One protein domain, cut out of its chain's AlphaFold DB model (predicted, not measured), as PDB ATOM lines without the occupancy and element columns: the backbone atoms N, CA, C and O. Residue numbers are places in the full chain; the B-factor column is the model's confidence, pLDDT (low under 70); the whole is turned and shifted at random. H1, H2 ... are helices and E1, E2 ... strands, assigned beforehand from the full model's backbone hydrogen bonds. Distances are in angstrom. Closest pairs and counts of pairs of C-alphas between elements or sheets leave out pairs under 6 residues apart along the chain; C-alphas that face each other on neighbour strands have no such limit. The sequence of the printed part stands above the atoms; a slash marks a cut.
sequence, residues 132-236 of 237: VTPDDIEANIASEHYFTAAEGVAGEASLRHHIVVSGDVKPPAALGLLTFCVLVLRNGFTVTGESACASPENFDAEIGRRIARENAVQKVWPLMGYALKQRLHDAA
ATOM      1  N   VAL A 132      93.320  -5.497  78.001       87.75
ATOM      2  CA  VAL A 132      92.488  -4.428  78.557       87.75
ATOM      3  C   VAL A 132      93.311  -3.699  79.613       87.75
ATOM      4  O   VAL A 132      93.971  -4.356  80.420       87.75
ATOM      5  N   THR A 133      93.287  -2.374  79.590       87.69
ATOM      6  CA  THR A 133      93.918  -1.496  80.583       87.69
ATOM      7  C   THR A 133      92.856  -0.823  81.465       87.69
ATOM      8  O   THR A 133      91.677  -0.816  81.097       87.69
ATOM      9  N   PRO A 134      93.233  -0.244  82.621       86.50
ATOM     10  CA  PRO A 134      92.300   0.553  83.420       86.50
ATOM     11  C   PRO A 134      91.700   1.719  82.618       86.50
ATOM     12  O   PRO A 134      90.491   1.935  82.664       86.50
ATOM     13  N   ASP A 135      92.518   2.395  81.804       88.50
ATOM     14  CA  ASP A 135      92.075   3.489  80.933       88.50
ATOM     15  C   ASP A 135      91.039   3.022  79.903       88.50
ATOM     16  O   ASP A 135      90.072   3.736  79.637       88.50
ATOM     17  N   ASP A 136      91.186   1.810  79.352       90.25
ATOM     18  CA  ASP A 136      90.187   1.243  78.437       90.25
ATOM     19  C   ASP A 136      88.832   1.056  79.127       90.25
ATOM     20  O   ASP A 136      87.787   1.249  78.503       90.25
ATOM     21  N   ILE A 137      88.836   0.666  80.403       92.00
ATOM     22  CA  ILE A 137      87.610   0.455  81.178       92.00
ATOM     23  C   ILE A 137      86.921   1.778  81.447       92.00
ATOM     24  O   ILE A 137      85.736   1.906  81.140       92.00
ATOM     25  N   GLU A 138      87.665   2.758  81.952       93.56
ATOM     26  CA  GLU A 138      87.152   4.103  82.197       93.56
ATOM     27  C   GLU A 138      86.622   4.729  80.900       93.56
ATOM     28  O   GLU A 138      85.500   5.233  80.852       93.56
ATOM     29  N   ALA A 139      87.354   4.585  79.792       93.81
ATOM     30  CA  ALA A 139      86.912   5.054  78.484       93.81
ATOM     31  C   ALA A 139      85.644   4.346  77.982       93.81
ATOM     32  O   ALA A 139      84.897   4.932  77.196       93.81
ATOM     33  N   ASN A 140      85.386   3.102  78.398       94.94
ATOM     34  CA  ASN A 140      84.220   2.323  77.981       94.94
ATOM     35  C   ASN A 140      82.956   2.612  78.814       94.94
ATOM     36  O   ASN A 140      81.862   2.223  78.393       94.94
ATOM     37  N   ILE A 141      83.068   3.305  79.950       96.56
ATOM     38  CA  ILE A 141      81.920   3.761  80.745       96.56
ATOM     39  C   ILE A 141      81.311   5.001  80.073       96.56
ATOM     40  O   ILE A 141      81.987   5.991  79.804       96.56
ATOM     41  N   ALA A 142      80.016   4.945  79.762       96.25
ATOM     42  CA  ALA A 142      79.270   6.040  79.145       96.25
ATOM     43  C   ALA A 142      78.529   6.906  80.175       96.25
ATOM     44  O   ALA A 142      78.423   8.116  79.993       96.25
ATOM     45  N   SER A 143      77.992   6.299  81.237       93.75
ATOM     46  CA  SER A 143      77.367   7.022  82.353       93.75
ATOM     47  C   SER A 143      77.321   6.166  83.617       93.75
ATOM     48  O   SER A 143      77.330   4.936  83.529       93.75
ATOM     49  N   GLU A 144      77.228   6.824  84.772       95.75
ATOM     50  CA  GLU A 144      77.150   6.192  86.090       95.75
ATOM     51  C   GLU A 144      75.924   6.714  86.837       95.75
ATOM     52  O   GLU A 144      75.662   7.918  86.846       95.75
ATOM     53  N   HIS A 145      75.183   5.811  87.471       92.00
ATOM     54  CA  HIS A 145      73.967   6.135  88.215       92.00
ATOM     55  C   HIS A 145      74.049   5.525  89.607       92.00
ATOM     56  O   HIS A 145      74.357   4.342  89.746       92.00
ATOM     57  N   TYR A 146      73.748   6.321  90.628       90.69
ATOM     58  CA  TYR A 146      73.812   5.901  92.026       90.69
ATOM     59  C   TYR A 146      72.453   6.057  92.688       90.69
ATOM     60  O   TYR A 146      71.776   7.062  92.481       90.69
ATOM     61  N   PHE A 147      72.080   5.074  93.498       90.25
ATOM     62  CA  PHE A 147      70.885   5.130  94.334       90.25
ATOM     63  C   PHE A 147      70.983   4.097  95.455       90.25
ATOM     64  O   PHE A 147      71.655   3.074  95.327       90.25
ATOM     65  N   THR A 148      70.284   4.335  96.552       89.25
ATOM     66  CA  THR A 148      70.064   3.339  97.600       89.25
ATOM     67  C   THR A 148      68.881   2.439  97.256       89.25
ATOM     68  O   THR A 148      67.980   2.822  96.508       89.25
ATOM     69  N   ALA A 149      68.815   1.241  97.839       88.44
ATOM     70  CA  ALA A 149      67.650   0.372  97.665       88.44
ATOM     71  C   ALA A 149      66.346   1.057  98.124       88.44
ATOM     72  O   ALA A 149      65.288   0.841  97.532       88.44
ATOM     73  N   ALA A 150      66.422   1.912  99.150       86.31
ATOM     74  CA  ALA A 150      65.301   2.719  99.626       86.31
ATOM     75  C   ALA A 150      64.816   3.722  98.567       86.31
ATOM     76  O   ALA A 150      63.615   3.809  98.313       86.31
ATOM     77  N   GLU A 151      65.739   4.432  97.914       84.38
ATOM     78  CA  GLU A 151      65.429   5.343  96.803       84.38
ATOM     79  C   GLU A 151      64.869   4.590  95.594       84.38
ATOM     80  O   GLU A 151      63.921   5.062  94.970       84.38
ATOM     81  N   GLY A 152      65.382   3.391  95.304       86.50
ATOM     82  CA  GLY A 152      64.838   2.521  94.261       86.50
ATOM     83  C   GLY A 152      63.367   2.168  94.507       86.50
ATOM     84  O   GLY A 152      62.543   2.298  93.603       86.50
ATOM     85  N   VAL A 153      63.011   1.797  95.741       85.06
ATOM     86  CA  VAL A 153      61.615   1.524  96.137       85.06
ATOM     87  C   VAL A 153      60.743   2.781  96.041       85.06
ATOM     88  O   VAL A 153      59.623   2.718  95.533       85.06
ATOM     89  N   ALA A 154      61.244   3.931  96.497       80.88
ATOM     90  CA  ALA A 154      60.507   5.193  96.432       80.88
ATOM     91  C   ALA A 154      60.271   5.662  94.982       80.88
ATOM     92  O   ALA A 154      59.172   6.112  94.640       80.88
ATOM     93  N   GLY A 155      61.280   5.527  94.117       80.81
ATOM     94  CA  GLY A 155      61.195   5.861  92.696       80.81
ATOM     95  C   GLY A 155      60.228   4.950  91.943       80.81
ATOM     96  O   GLY A 155      59.396   5.436  91.179       80.81
ATOM     97  N   GLU A 156      60.275   3.645  92.216       83.44
ATOM     98  CA  GLU A 156      59.351   2.649  91.668       83.44
ATOM     99  C   GLU A 156      57.891   3.004  92.002       83.44
ATOM    100  O   GLU A 156      57.065   3.171  91.100       83.44
ATOM    101  N   ALA A 157      57.597   3.245  93.282       77.31
ATOM    102  CA  ALA A 157      56.262   3.638  93.721       77.31
ATOM    103  C   ALA A 157      55.792   4.961  93.089       77.31
ATOM    104  O   ALA A 157      54.631   5.083  92.696       77.31
ATOM    105  N   SER A 158      56.693   5.936  92.936       75.44
ATOM    106  CA  SER A 158      56.376   7.218  92.294       75.44
ATOM    107  C   SER A 158      56.000   7.055  90.819       75.44
ATOM    108  O   SER A 158      55.019   7.639  90.355       75.44
ATOM    109  N   LEU A 159      56.732   6.214  90.081       77.31
ATOM    110  CA  LEU A 159      56.454   5.945  88.668       77.31
ATOM    111  C   LEU A 159      55.145   5.174  88.467       77.31
ATOM    112  O   LEU A 159      54.382   5.518  87.567       77.31
ATOM    113  N   ARG A 160      54.852   4.170  89.305       76.38
ATOM    114  CA  ARG A 160      53.604   3.387  89.202       76.38
ATOM    115  C   ARG A 160      52.351   4.210  89.455       76.38
ATOM    116  O   ARG A 160      51.316   3.941  88.849       76.38
ATOM    117  N   HIS A 161      52.421   5.169  90.368       73.56
ATOM    118  CA  HIS A 161      51.244   5.917  90.797       73.56
ATOM    119  C   HIS A 161      51.117   7.293  90.131       73.56
ATOM    120  O   HIS A 161      50.154   7.999  90.414       73.56
ATOM    121  N   HIS A 162      52.044   7.668  89.236       64.75
ATOM    122  CA  HIS A 162      52.099   8.991  88.591       64.75
ATOM    123  C   HIS A 162      51.968  10.160  89.587       64.75
ATOM    124  O   HIS A 162      51.460  11.230  89.254       64.75
ATOM    125  N   ILE A 163      52.436   9.954  90.816       62.41
ATOM    126  CA  ILE A 163      52.469  10.946  91.886       62.41
ATOM    127  C   ILE A 163      53.912  11.077  92.351       62.41
ATOM    128  O   ILE A 163      54.647  10.093  92.428       62.41
ATOM    129  N   VAL A 164      54.325  12.298  92.684       58.41
ATOM    130  CA  VAL A 164      55.547  12.482  93.465       58.41
ATOM    131  C   VAL A 164      55.228  11.943  94.854       58.41
ATOM    132  O   VAL A 164      54.523  12.599  95.619       58.41
ATOM    133  N   VAL A 165      55.680  10.725  95.166       54.59
ATOM    134  CA  VAL A 165      55.518  10.155  96.507       54.59
ATOM    135  C   VAL A 165      56.506  10.865  97.425       54.59
ATOM    136  O   VAL A 165      57.590  10.375  97.731       54.59
ATOM    137  N   SER A 166      56.142  12.064  97.867       48.81
ATOM    138  CA  SER A 166      56.791  12.707  99.000       48.81
ATOM    139  C   SER A 166      56.157  12.165 100.281       48.81
ATOM    140  O   SER A 166      55.205  12.737 100.794       48.81
ATOM    141  N   GLY A 167      56.691  11.054 100.798       53.84
ATOM    142  CA  GLY A 167      56.512  10.671 102.207       53.84
ATOM    143  C   GLY A 167      55.627   9.460 102.531       53.84
ATOM    144  O   GLY A 167      55.729   8.973 103.655       53.84
ATOM    145  N   ASP A 168      54.832   8.919 101.601       56.16
ATOM    146  CA  ASP A 168      53.915   7.802 101.929       56.16
ATOM    147  C   ASP A 168      54.572   6.413 101.868       56.16
ATOM    148  O   ASP A 168      54.123   5.465 102.518       56.16
ATOM    149  N   VAL A 169      55.674   6.276 101.130       62.78
ATOM    150  CA  VAL A 169      56.438   5.027 101.064       62.78
ATOM    151  C   VAL A 169      57.580   5.116 102.060       62.78
ATOM    152  O   VAL A 169      58.569   5.809 101.835       62.78
ATOM    153  N   LYS A 170      57.430   4.409 103.181       72.50
ATOM    154  CA  LYS A 170      58.482   4.237 104.186       72.50
ATOM    155  C   LYS A 170      59.196   2.902 103.942       72.50
ATOM    156  O   LYS A 170      58.754   1.883 104.480       72.50
ATOM    157  N   PRO A 171      60.261   2.864 103.119       75.56
ATOM    158  CA  PRO A 171      61.025   1.641 102.923       75.56
ATOM    159  C   PRO A 171      61.643   1.181 104.256       75.56
ATOM    160  O   PRO A 171      61.932   2.011 105.126       75.56
ATOM    161  N   PRO A 172      61.858  -0.134 104.448       82.62
ATOM    162  CA  PRO A 172      62.597  -0.637 105.601       82.62
ATOM    163  C   PRO A 172      63.960   0.053 105.726       82.62
ATOM    164  O   PRO A 172      64.664   0.195 104.730       82.62
ATOM    165  N   ALA A 173      64.361   0.424 106.947       81.38
ATOM    166  CA  ALA A 173      65.609   1.158 107.195       81.38
ATOM    167  C   ALA A 173      66.854   0.454 106.619       81.38
ATOM    168  O   ALA A 173      67.762   1.112 106.123       81.38
ATOM    169  N   ALA A 174      66.854  -0.884 106.595       85.38
ATOM    170  CA  ALA A 174      67.918  -1.686 105.992       85.38
ATOM    171  C   ALA A 174      68.153  -1.376 104.499       85.38
ATOM    172  O   ALA A 174      69.277  -1.492 104.023       85.38
ATOM    173  N   LEU A 175      67.122  -0.946 103.760       86.25
ATOM    174  CA  LEU A 175      67.255  -0.578 102.347       86.25
ATOM    175  C   LEU A 175      68.005   0.746 102.144       86.25
ATOM    176  O   LEU A 175      68.548   0.976 101.067       86.25
ATOM    177  N   GLY A 176      68.067   1.604 103.164       83.00
ATOM    178  CA  GLY A 176      68.882   2.820 103.124       83.00
ATOM    179  C   GLY A 176      70.383   2.540 103.217       83.00
ATOM    180  O   GLY A 176      71.180   3.371 102.804       83.00
ATOM    181  N   LEU A 177      70.775   1.358 103.709       85.69
ATOM    182  CA  LEU A 177      72.177   0.967 103.908       85.69
ATOM    183  C   LEU A 177      72.814   0.312 102.678       85.69
ATOM    184  O   LEU A 177      74.017   0.054 102.668       85.69
ATOM    185  N   LEU A 178      72.005  -0.001 101.666       87.88
ATOM    186  CA  LEU A 178      72.435  -0.669 100.446       87.88
ATOM    187  C   LEU A 178      72.512   0.349  99.314       87.88
ATOM    188  O   LEU A 178      71.480   0.801  98.828       87.88
ATOM    189  N   THR A 179      73.729   0.684  98.895       88.38
ATOM    190  CA  THR A 179      74.011   1.582  97.770       88.38
ATOM    191  C   THR A 179      74.296   0.774  96.511       88.38
ATOM    192  O   THR A 179      75.102  -0.156  96.529       88.38
ATOM    193  N   PHE A 180      73.668   1.158  95.407       90.94
ATOM    194  CA  PHE A 180      73.921   0.638  94.073       90.94
ATOM    195  C   PHE A 180      74.700   1.653  93.238       90.94
ATOM    196  O   PHE A 180      74.478   2.861  93.329       90.94
ATOM    197  N   CYS A 181      75.574   1.133  92.387       94.19
ATOM    198  CA  CYS A 181      76.156   1.822  91.248       94.19
ATOM    199  C   CYS A 181      75.744   1.067  89.986       94.19
ATOM    200  O   CYS A 181      75.901  -0.152  89.912       94.19
ATOM    201  N   VAL A 182      75.216   1.775  88.993       95.81
ATOM    202  CA  VAL A 182      74.877   1.224  87.680       95.81
ATOM    203  C   VAL A 182      75.708   1.947  86.633       95.81
ATOM    204  O   VAL A 182      75.520   3.136  86.386       95.81
ATOM    205  N   LEU A 183      76.622   1.210  86.010       96.38
ATOM    206  CA  LEU A 183      77.439   1.670  84.896       96.38
ATOM    207  C   LEU A 183      76.747   1.300  83.588       96.38
ATOM    208  O   LEU A 183      76.448   0.130  83.347       96.38
ATOM    209  N   VAL A 184      76.528   2.281  82.720       96.00
ATOM    210  CA  VAL A 184      76.134   2.045  81.328       96.00
ATOM    211  C   VAL A 184      77.400   2.077  80.487       96.00
ATOM    212  O   VAL A 184      78.087   3.095  80.460       96.00
ATOM    213  N   LEU A 185      77.724   0.979  79.808       96.56
ATOM    214  CA  LEU A 185      78.871   0.892  78.906       96.56
ATOM    215  C   LEU A 185      78.529   1.479  77.529       96.56
ATOM    216  O   LEU A 185      77.362   1.560  77.145       96.56
ATOM    217  N   ARG A 186      79.541   1.848  76.734       95.56
ATOM    218  CA  ARG A 186      79.348   2.451  75.396       95.56
ATOM    219  C   ARG A 186      78.559   1.591  74.410       95.56
ATOM    220  O   ARG A 186      77.965   2.128  73.482       95.56
ATOM    221  N   ASN A 187      78.546   0.275  74.596       91.50
ATOM    222  CA  ASN A 187      77.745  -0.646  73.787       91.50
ATOM    223  C   ASN A 187      76.286  -0.780  74.269       91.50
ATOM    224  O   ASN A 187      75.547  -1.594  73.723       91.50
ATOM    225  N   GLY A 188      75.880  -0.033  75.300       93.44
ATOM    226  CA  GLY A 188      74.551  -0.088  75.906       93.44
ATOM    227  C   GLY A 188      74.370  -1.184  76.959       93.44
ATOM    228  O   GLY A 188      73.301  -1.269  77.557       93.44
ATOM    229  N   PHE A 189      75.386  -2.014  77.218       95.75
ATOM    230  CA  PHE A 189      75.319  -3.015  78.282       95.75
ATOM    231  C   PHE A 189      75.439  -2.353  79.658       95.75
ATOM    232  O   PHE A 189      76.230  -1.427  79.837       95.75
ATOM    233  N   THR A 190      74.684  -2.841  80.638       95.06
ATOM    234  CA  THR A 190      74.684  -2.295  81.999       95.06
ATOM    235  C   THR A 190      75.371  -3.234  82.976       95.06
ATOM    236  O   THR A 190      75.082  -4.430  82.994       95.06
ATOM    237  N   VAL A 191      76.231  -2.686  83.830       94.50
ATOM    238  CA  VAL A 191      76.928  -3.422  84.891       94.50
ATOM    239  C   VAL A 191      76.594  -2.786  86.231       94.50
ATOM    240  O   VAL A 191      76.700  -1.572  86.382       94.50
ATOM    241  N   THR A 192      76.191  -3.595  87.206       95.62
ATOM    242  CA  THR A 192      75.869  -3.116  88.555       95.62
ATOM    243  C   THR A 192      76.997  -3.408  89.527       95.62
ATOM    244  O   THR A 192      77.705  -4.402  89.390       95.62
ATOM    245  N   GLY A 193      77.136  -2.583  90.551       93.12
ATOM    246  CA  GLY A 193      77.937  -2.855  91.733       93.12
ATOM    247  C   GLY A 193      77.179  -2.423  92.975       93.12
ATOM    248  O   GLY A 193      76.339  -1.525  92.931       93.12
ATOM    249  N   GLU A 194      77.434  -3.111  94.077       93.56
ATOM    250  CA  GLU A 194      76.655  -2.986  95.299       93.56
ATOM    251  C   GLU A 194      77.589  -2.750  96.487       93.56
ATOM    252  O   GLU A 194      78.650  -3.369  96.583       93.56
ATOM    253  N   SER A 195      77.188  -1.870  97.401       88.62
ATOM    254  CA  SER A 195      77.836  -1.667  98.695       88.62
ATOM    255  C   SER A 195      76.786  -1.739  99.794       88.62
ATOM    256  O   SER A 195      75.840  -0.949  99.808       88.62
ATOM    257  N   ALA A 196      76.930  -2.713 100.691       82.31
ATOM    258  CA  ALA A 196      76.021  -2.929 101.809       82.31
ATOM    259  C   ALA A 196      76.729  -2.568 103.118       82.31
ATOM    260  O   ALA A 196      77.718  -3.207 103.477       82.31
ATOM    261  N   CYS A 197      76.219  -1.567 103.839       75.69
ATOM    262  CA  CYS A 197      76.728  -1.243 105.167       75.69
ATOM    263  C   CYS A 197      76.112  -2.168 106.228       75.69
ATOM    264  O   CYS A 197      74.904  -2.404 106.235       75.69
ATOM    265  N   ALA A 198      76.946  -2.690 107.131       56.00
ATOM    266  CA  ALA A 198      76.521  -3.626 108.172       56.00
ATOM    267  C   ALA A 198      75.785  -2.951 109.342       56.00
ATOM    268  O   ALA A 198      74.985  -3.604 110.009       56.00
ATOM    269  N   SER A 199      76.042  -1.663 109.592       60.19
ATOM    270  CA  SER A 199      75.413  -0.900 110.675       60.19
ATOM    271  C   SER A 199      75.058   0.517 110.197       60.19
ATOM    272  O   SER A 199      75.873   1.149 109.519       60.19
ATOM    273  N   PRO A 200      73.852   1.026 110.517       66.44
ATOM    274  CA  PRO A 200      73.449   2.398 110.206       66.44
ATOM    275  C   PRO A 200      74.393   3.472 110.742       66.44
ATOM    276  O   PRO A 200      74.576   4.497 110.096       66.44
ATOM    277  N   GLU A 201      74.997   3.237 111.902       62.78
ATOM    278  CA  GLU A 201      75.895   4.170 112.583       62.78
ATOM    279  C   GLU A 201      77.181   4.411 111.778       62.78
ATOM    280  O   GLU A 201      77.733   5.507 111.803       62.78
ATOM    281  N   ASN A 202      77.612   3.410 111.006       63.19
ATOM    282  CA  ASN A 202      78.784   3.472 110.132       63.19
ATOM    283  C   ASN A 202      78.428   3.780 108.667       63.19
ATOM    284  O   ASN A 202      79.262   3.610 107.775       63.19
ATOM    285  N   PHE A 203      77.180   4.160 108.379       72.38
ATOM    286  CA  PHE A 203      76.767   4.466 107.015       72.38
ATOM    287  C   PHE A 203      77.340   5.808 106.549       72.38
ATOM    288  O   PHE A 203      76.994   6.867 107.069       72.38
ATOM    289  N   ASP A 204      78.146   5.748 105.492       75.44
ATOM    290  CA  ASP A 204      78.629   6.904 104.748       75.44
ATOM    291  C   ASP A 204      78.265   6.726 103.266       75.44
ATOM    292  O   ASP A 204      78.677   5.765 102.605       75.44
ATOM    293  N   ALA A 205      77.462   7.653 102.742       73.56
ATOM    294  CA  ALA A 205      76.959   7.590 101.374       73.56
ATOM    295  C   ALA A 205      78.062   7.788 100.320       73.56
ATOM    296  O   ALA A 205      77.976   7.228  99.226       73.56
ATOM    297  N   GLU A 206      79.104   8.568 100.613       77.19
ATOM    298  CA  GLU A 206      80.231   8.775  99.702       77.19
ATOM    299  C   GLU A 206      81.104   7.526  99.620       77.19
ATOM    300  O   GLU A 206      81.416   7.060  98.519       77.19
ATOM    301  N   ILE A 207      81.417   6.926 100.771       76.12
ATOM    302  CA  ILE A 207      82.150   5.657 100.839       76.12
ATOM    303  C   ILE A 207      81.341   4.542 100.167       76.12
ATOM    304  O   ILE A 207      81.890   3.769  99.376       76.12
ATOM    305  N   GLY A 208      80.028   4.489 100.416       81.19
ATOM    306  CA  GLY A 208      79.110   3.541  99.790       81.19
ATOM    307  C   GLY A 208      79.125   3.625  98.264       81.19
ATOM    308  O   GLY A 208      79.281   2.598  97.598       81.19
ATOM    309  N   ARG A 209      79.043   4.840  97.703       86.38
ATOM    310  CA  ARG A 209      79.129   5.067  96.250       86.38
ATOM    311  C   ARG A 209      80.469   4.625  95.676       86.38
ATOM    312  O   ARG A 209      80.483   3.940  94.655       86.38
ATOM    313  N   ARG A 210      81.577   4.969  96.338       85.75
ATOM    314  CA  ARG A 210      82.924   4.584  95.893       85.75
ATOM    315  C   ARG A 210      83.074   3.063  95.813       85.75
ATOM    316  O   ARG A 210      83.428   2.550  94.758       85.75
ATOM    317  N   ILE A 211      82.721   2.346  96.882       84.44
ATOM    318  CA  ILE A 211      82.802   0.876  96.922       84.44
ATOM    319  C   ILE A 211      81.872   0.249  95.875       84.44
ATOM    320  O   ILE A 211      82.262  -0.681  95.171       84.44
ATOM    321  N   ALA A 212      80.647   0.766  95.730       84.88
ATOM    322  CA  ALA A 212      79.710   0.267  94.730       84.88
ATOM    323  C   ALA A 212      80.259   0.443  93.303       84.88
ATOM    324  O   ALA A 212      80.132  -0.466  92.482       84.88
ATOM    325  N   ARG A 213      80.915   1.574  93.009       92.88
ATOM    326  CA  ARG A 213      81.584   1.813  91.722       92.88
ATOM    327  C   ARG A 213      82.744   0.854  91.497       92.88
ATOM    328  O   ARG A 213      82.804   0.229  90.443       92.88
ATOM    329  N   GLU A 214      83.632   0.701  92.475       88.94
ATOM    330  CA  GLU A 214      84.762  -0.230  92.394       88.94
ATOM    331  C   GLU A 214      84.274  -1.658  92.115       88.94
ATOM    332  O   GLU A 214      84.753  -2.307  91.187       88.94
ATOM    333  N   ASN A 215      83.235  -2.112  92.822       88.81
ATOM    334  CA  ASN A 215      82.617  -3.421  92.599       88.81
ATOM    335  C   ASN A 215      82.011  -3.567  91.194       88.81
ATOM    336  O   ASN A 215      82.076  -4.650  90.608       88.81
ATOM    337  N   ALA A 216      81.437  -2.500  90.630       92.50
ATOM    338  CA  ALA A 216      80.949  -2.505  89.254       92.50
ATOM    339  C   ALA A 216      82.114  -2.600  88.252       92.50
ATOM    340  O   ALA A 216      82.089  -3.451  87.362       92.50
ATOM    341  N   VAL A 217      83.171  -1.800  88.434       92.69
ATOM    342  CA  VAL A 217      84.390  -1.810  87.602       92.69
ATOM    343  C   VAL A 217      85.065  -3.186  87.613       92.69
ATOM    344  O   VAL A 217      85.429  -3.697  86.553       92.69
ATOM    345  N   GLN A 218      85.148  -3.850  88.771       90.62
ATOM    346  CA  GLN A 218      85.674  -5.217  88.884       90.62
ATOM    347  C   GLN A 218      84.918  -6.223  88.000       90.62
ATOM    348  O   GLN A 218      85.525  -7.140  87.446       90.62
ATOM    349  N   LYS A 219      83.607  -6.037  87.799       94.00
ATOM    350  CA  LYS A 219      82.804  -6.872  86.888       94.00
ATOM    351  C   LYS A 219      83.013  -6.503  85.411       94.00
ATOM    352  O   LYS A 219      82.844  -7.366  84.552       94.00
ATOM    353  N   VAL A 220      83.407  -5.267  85.091       93.00
ATOM    354  CA  VAL A 220      83.697  -4.834  83.708       93.00
ATOM    355  C   VAL A 220      84.965  -5.498  83.162       93.00
ATOM    356  O   VAL A 220      84.987  -5.895  81.995       93.00
ATOM    357  N   TRP A 221      85.989  -5.695  83.999       91.12
ATOM    358  CA  TRP A 221      87.254  -6.350  83.629       91.12
ATOM    359  C   TRP A 221      87.083  -7.673  82.854       91.12
ATOM    360  O   TRP A 221      87.544  -7.756  81.709       91.12
ATOM    361  N   PRO A 222      86.417  -8.713  83.401       91.69
ATOM    362  CA  PRO A 222      86.242  -9.976  82.687       91.69
ATOM    363  C   PRO A 222      85.383  -9.836  81.422       91.69
ATOM    364  O   PRO A 222      85.639 -10.534  80.440       91.69
ATOM    365  N   LEU A 223      84.409  -8.916  81.397       93.69
ATOM    366  CA  LEU A 223      83.566  -8.671  80.219       93.69
ATOM    367  C   LEU A 223      84.378  -8.087  79.060       93.69
ATOM    368  O   LEU A 223      84.285  -8.563  77.926       93.69
ATOM    369  N   MET A 224      85.209  -7.082  79.339       91.00
ATOM    370  CA  MET A 224      86.086  -6.491  78.331       91.00
ATOM    371  C   MET A 224      87.189  -7.459  77.903       91.00
ATOM    372  O   MET A 224      87.519  -7.512  76.717       91.00
ATOM    373  N   GLY A 225      87.705  -8.273  78.828       90.62
ATOM    374  CA  GLY A 225      88.652  -9.342  78.512       90.62
ATOM    375  C   GLY A 225      88.068 -10.367  77.535       90.62
ATOM    376  O   GLY A 225      88.701 -10.695  76.530       90.62
ATOM    377  N   TYR A 226      86.831 -10.816  77.776       93.12
ATOM    378  CA  TYR A 226      86.110 -11.692  76.852       93.12
ATOM    379  C   TYR A 226      85.888 -11.020  75.492       93.12
ATOM    380  O   TYR A 226      86.225 -11.599  74.461       93.12
ATOM    381  N   ALA A 227      85.393  -9.777  75.474       92.44
ATOM    382  CA  ALA A 227      85.137  -9.041  74.236       92.44
ATOM    383  C   ALA A 227      86.410  -8.842  73.394       92.44
ATOM    384  O   ALA A 227      86.365  -8.940  72.168       92.44
ATOM    385  N   LEU A 228      87.554  -8.587  74.036       91.31
ATOM    386  CA  LEU A 228      88.848  -8.516  73.364       91.31
ATOM    387  C   LEU A 228      89.233  -9.872  72.764       91.31
ATOM    388  O   LEU A 228      89.608  -9.941  71.594       91.31
ATOM    389  N   LYS A 229      89.119 -10.957  73.539       90.31
ATOM    390  CA  LYS A 229      89.440 -12.303  73.052       90.31
ATOM    391  C   LYS A 229      88.552 -12.712  71.877       90.31
ATOM    392  O   LYS A 229      89.067 -13.301  70.930       90.31
ATOM    393  N   GLN A 230      87.266 -12.368  71.922       94.44
ATOM    394  CA  GLN A 230      86.323 -12.620  70.838       94.44
ATOM    395  C   GLN A 230      86.743 -11.888  69.558       94.44
ATOM    396  O   GLN A 230      86.899 -12.525  68.524       94.44
ATOM    397  N   ARG A 231      87.063 -10.587  69.634       92.69
ATOM    398  CA  ARG A 231      87.564  -9.822  68.475       92.69
ATOM    399  C   ARG A 231      88.827 -10.431  67.864       92.69
ATOM    400  O   ARG A 231      88.957 -10.468  66.647       92.69
ATOM    401  N   LEU A 232      89.753 -10.904  68.700       90.69
ATOM    402  CA  LEU A 232      90.977 -11.561  68.231       90.69
ATOM    403  C   LEU A 232      90.701 -12.910  67.560       90.69
ATOM    404  O   LEU A 232      91.426 -13.281  66.644       90.69
ATOM    405  N   HIS A 233      89.697 -13.650  68.028       94.31
ATOM    406  CA  HIS A 233      89.265 -14.893  67.399       94.31
ATOM    407  C   HIS A 233      88.615 -14.624  66.038       94.31
ATOM    408  O   HIS A 233      88.999 -15.245  65.054       94.31
ATOM    409  N   ASP A 234      87.699 -13.659  65.972       94.44
ATOM    410  CA  ASP A 234      86.964 -13.333  64.746       94.44
ATOM    411  C   ASP A 234      87.874 -12.735  63.664       94.44
ATOM    412  O   ASP A 234      87.668 -12.987  62.486       94.44
ATOM    413  N   ALA A 235      88.912 -11.984  64.049       89.25
ATOM    414  CA  ALA A 235      89.912 -11.461  63.115       89.25
ATOM    415  C   ALA A 235      90.892 -12.528  62.589       89.25
ATOM    416  O   ALA A 235      91.630 -12.261  61.640       89.25
ATOM    417  N   ALA A 236      90.957 -13.694  63.236       83.50
ATOM    418  CA  ALA A 236      91.812 -14.809  62.836       83.50
ATOM    419  C   ALA A 236      91.079 -15.859  61.980       83.50
ATOM    420  O   ALA A 236      91.735 -16.780  61.485       83.50
TER     421      ALA A 236
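This is residues 132 to 236 of the 237 residues of an uncharacterized protein of Variovorax sp. PMC12 (UniProt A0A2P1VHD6). A narrow, twisted sheet of three strands has one long helix, H4, packed slantwise on one face, and residues 229 to 236 stick out at its end. H2 leads away from one end of the sheet, where short H3 also sits; H1 sits at the other end, against H4. The printed part has 105 residues with four named helices and three named strands, in the order H1 E1 H2 H3 E2 E3 H4; the sheet, E1 E2 E3, is antiparallel and the class is mixed. It is loose, with a radius of gyration of the C-alphas of 17.2 A, and flat, spanning 59 by 34 by 17 A.

E2, residues 178 to 185, is the inner strand between E1, residues 141 to 148, and E3, residues 190 to 196. N 145 and O 182 are 2.9 A apart, and N 181 and O 193 2.8 A, both within hydrogen-bond range. E2 and E3 form a hairpin. H4, residues 205 to 234, makes two layers with the sheet, a helix on one face; its height over the sheet is 4.2 A, only just above the sheet's level. It lies over E2 and E3, slantwise at 34 degrees to E3 on the local plane; its closest C-alphas to E3 are those of Ala 216 and Gly 193, 3.9 A. H1, residues 134 to 140, touches residues 217 to 224 of H4 alone, about perpendicular at 85 degrees, closest at C-alphas 137 and 220, 7.0 A; it only grazes the sheet. H2, residues 149 to 161, is on the opposite face from H4, over none of the strands, but only just, with 2 C-alphas falling on E1. Its residues 149 to 151 alone touch H3, residues 173 to 177, closest at C-alphas 150 and 175, 4.7 A. Every O i to N i+4 pair is within hydrogen-bond range in H1 and H2, 24 of 26 in H4, and 0 of 1 in H3, where 2 of 2 O i to N i+3 pairs are.

H1 begins at C-alpha 134, (92.300, 0.553, 83.420), and H4 ends at C-alpha 234, (86.964, -13.333, 64.746). From first to last C-alpha, H4 measures 43.4 A, E2 22.5 A, E1 20.6 A, E3 19.9 A and H2 18.6 A.

The C-alphas farthest apart, of Asp 168 and Ala 236, are 59.0 A apart. The printed part has no cut; the link from H2 to H3 is long, with 11 residues. The pLDDT is under 70 at residues 162 to 169 and 198 to 202.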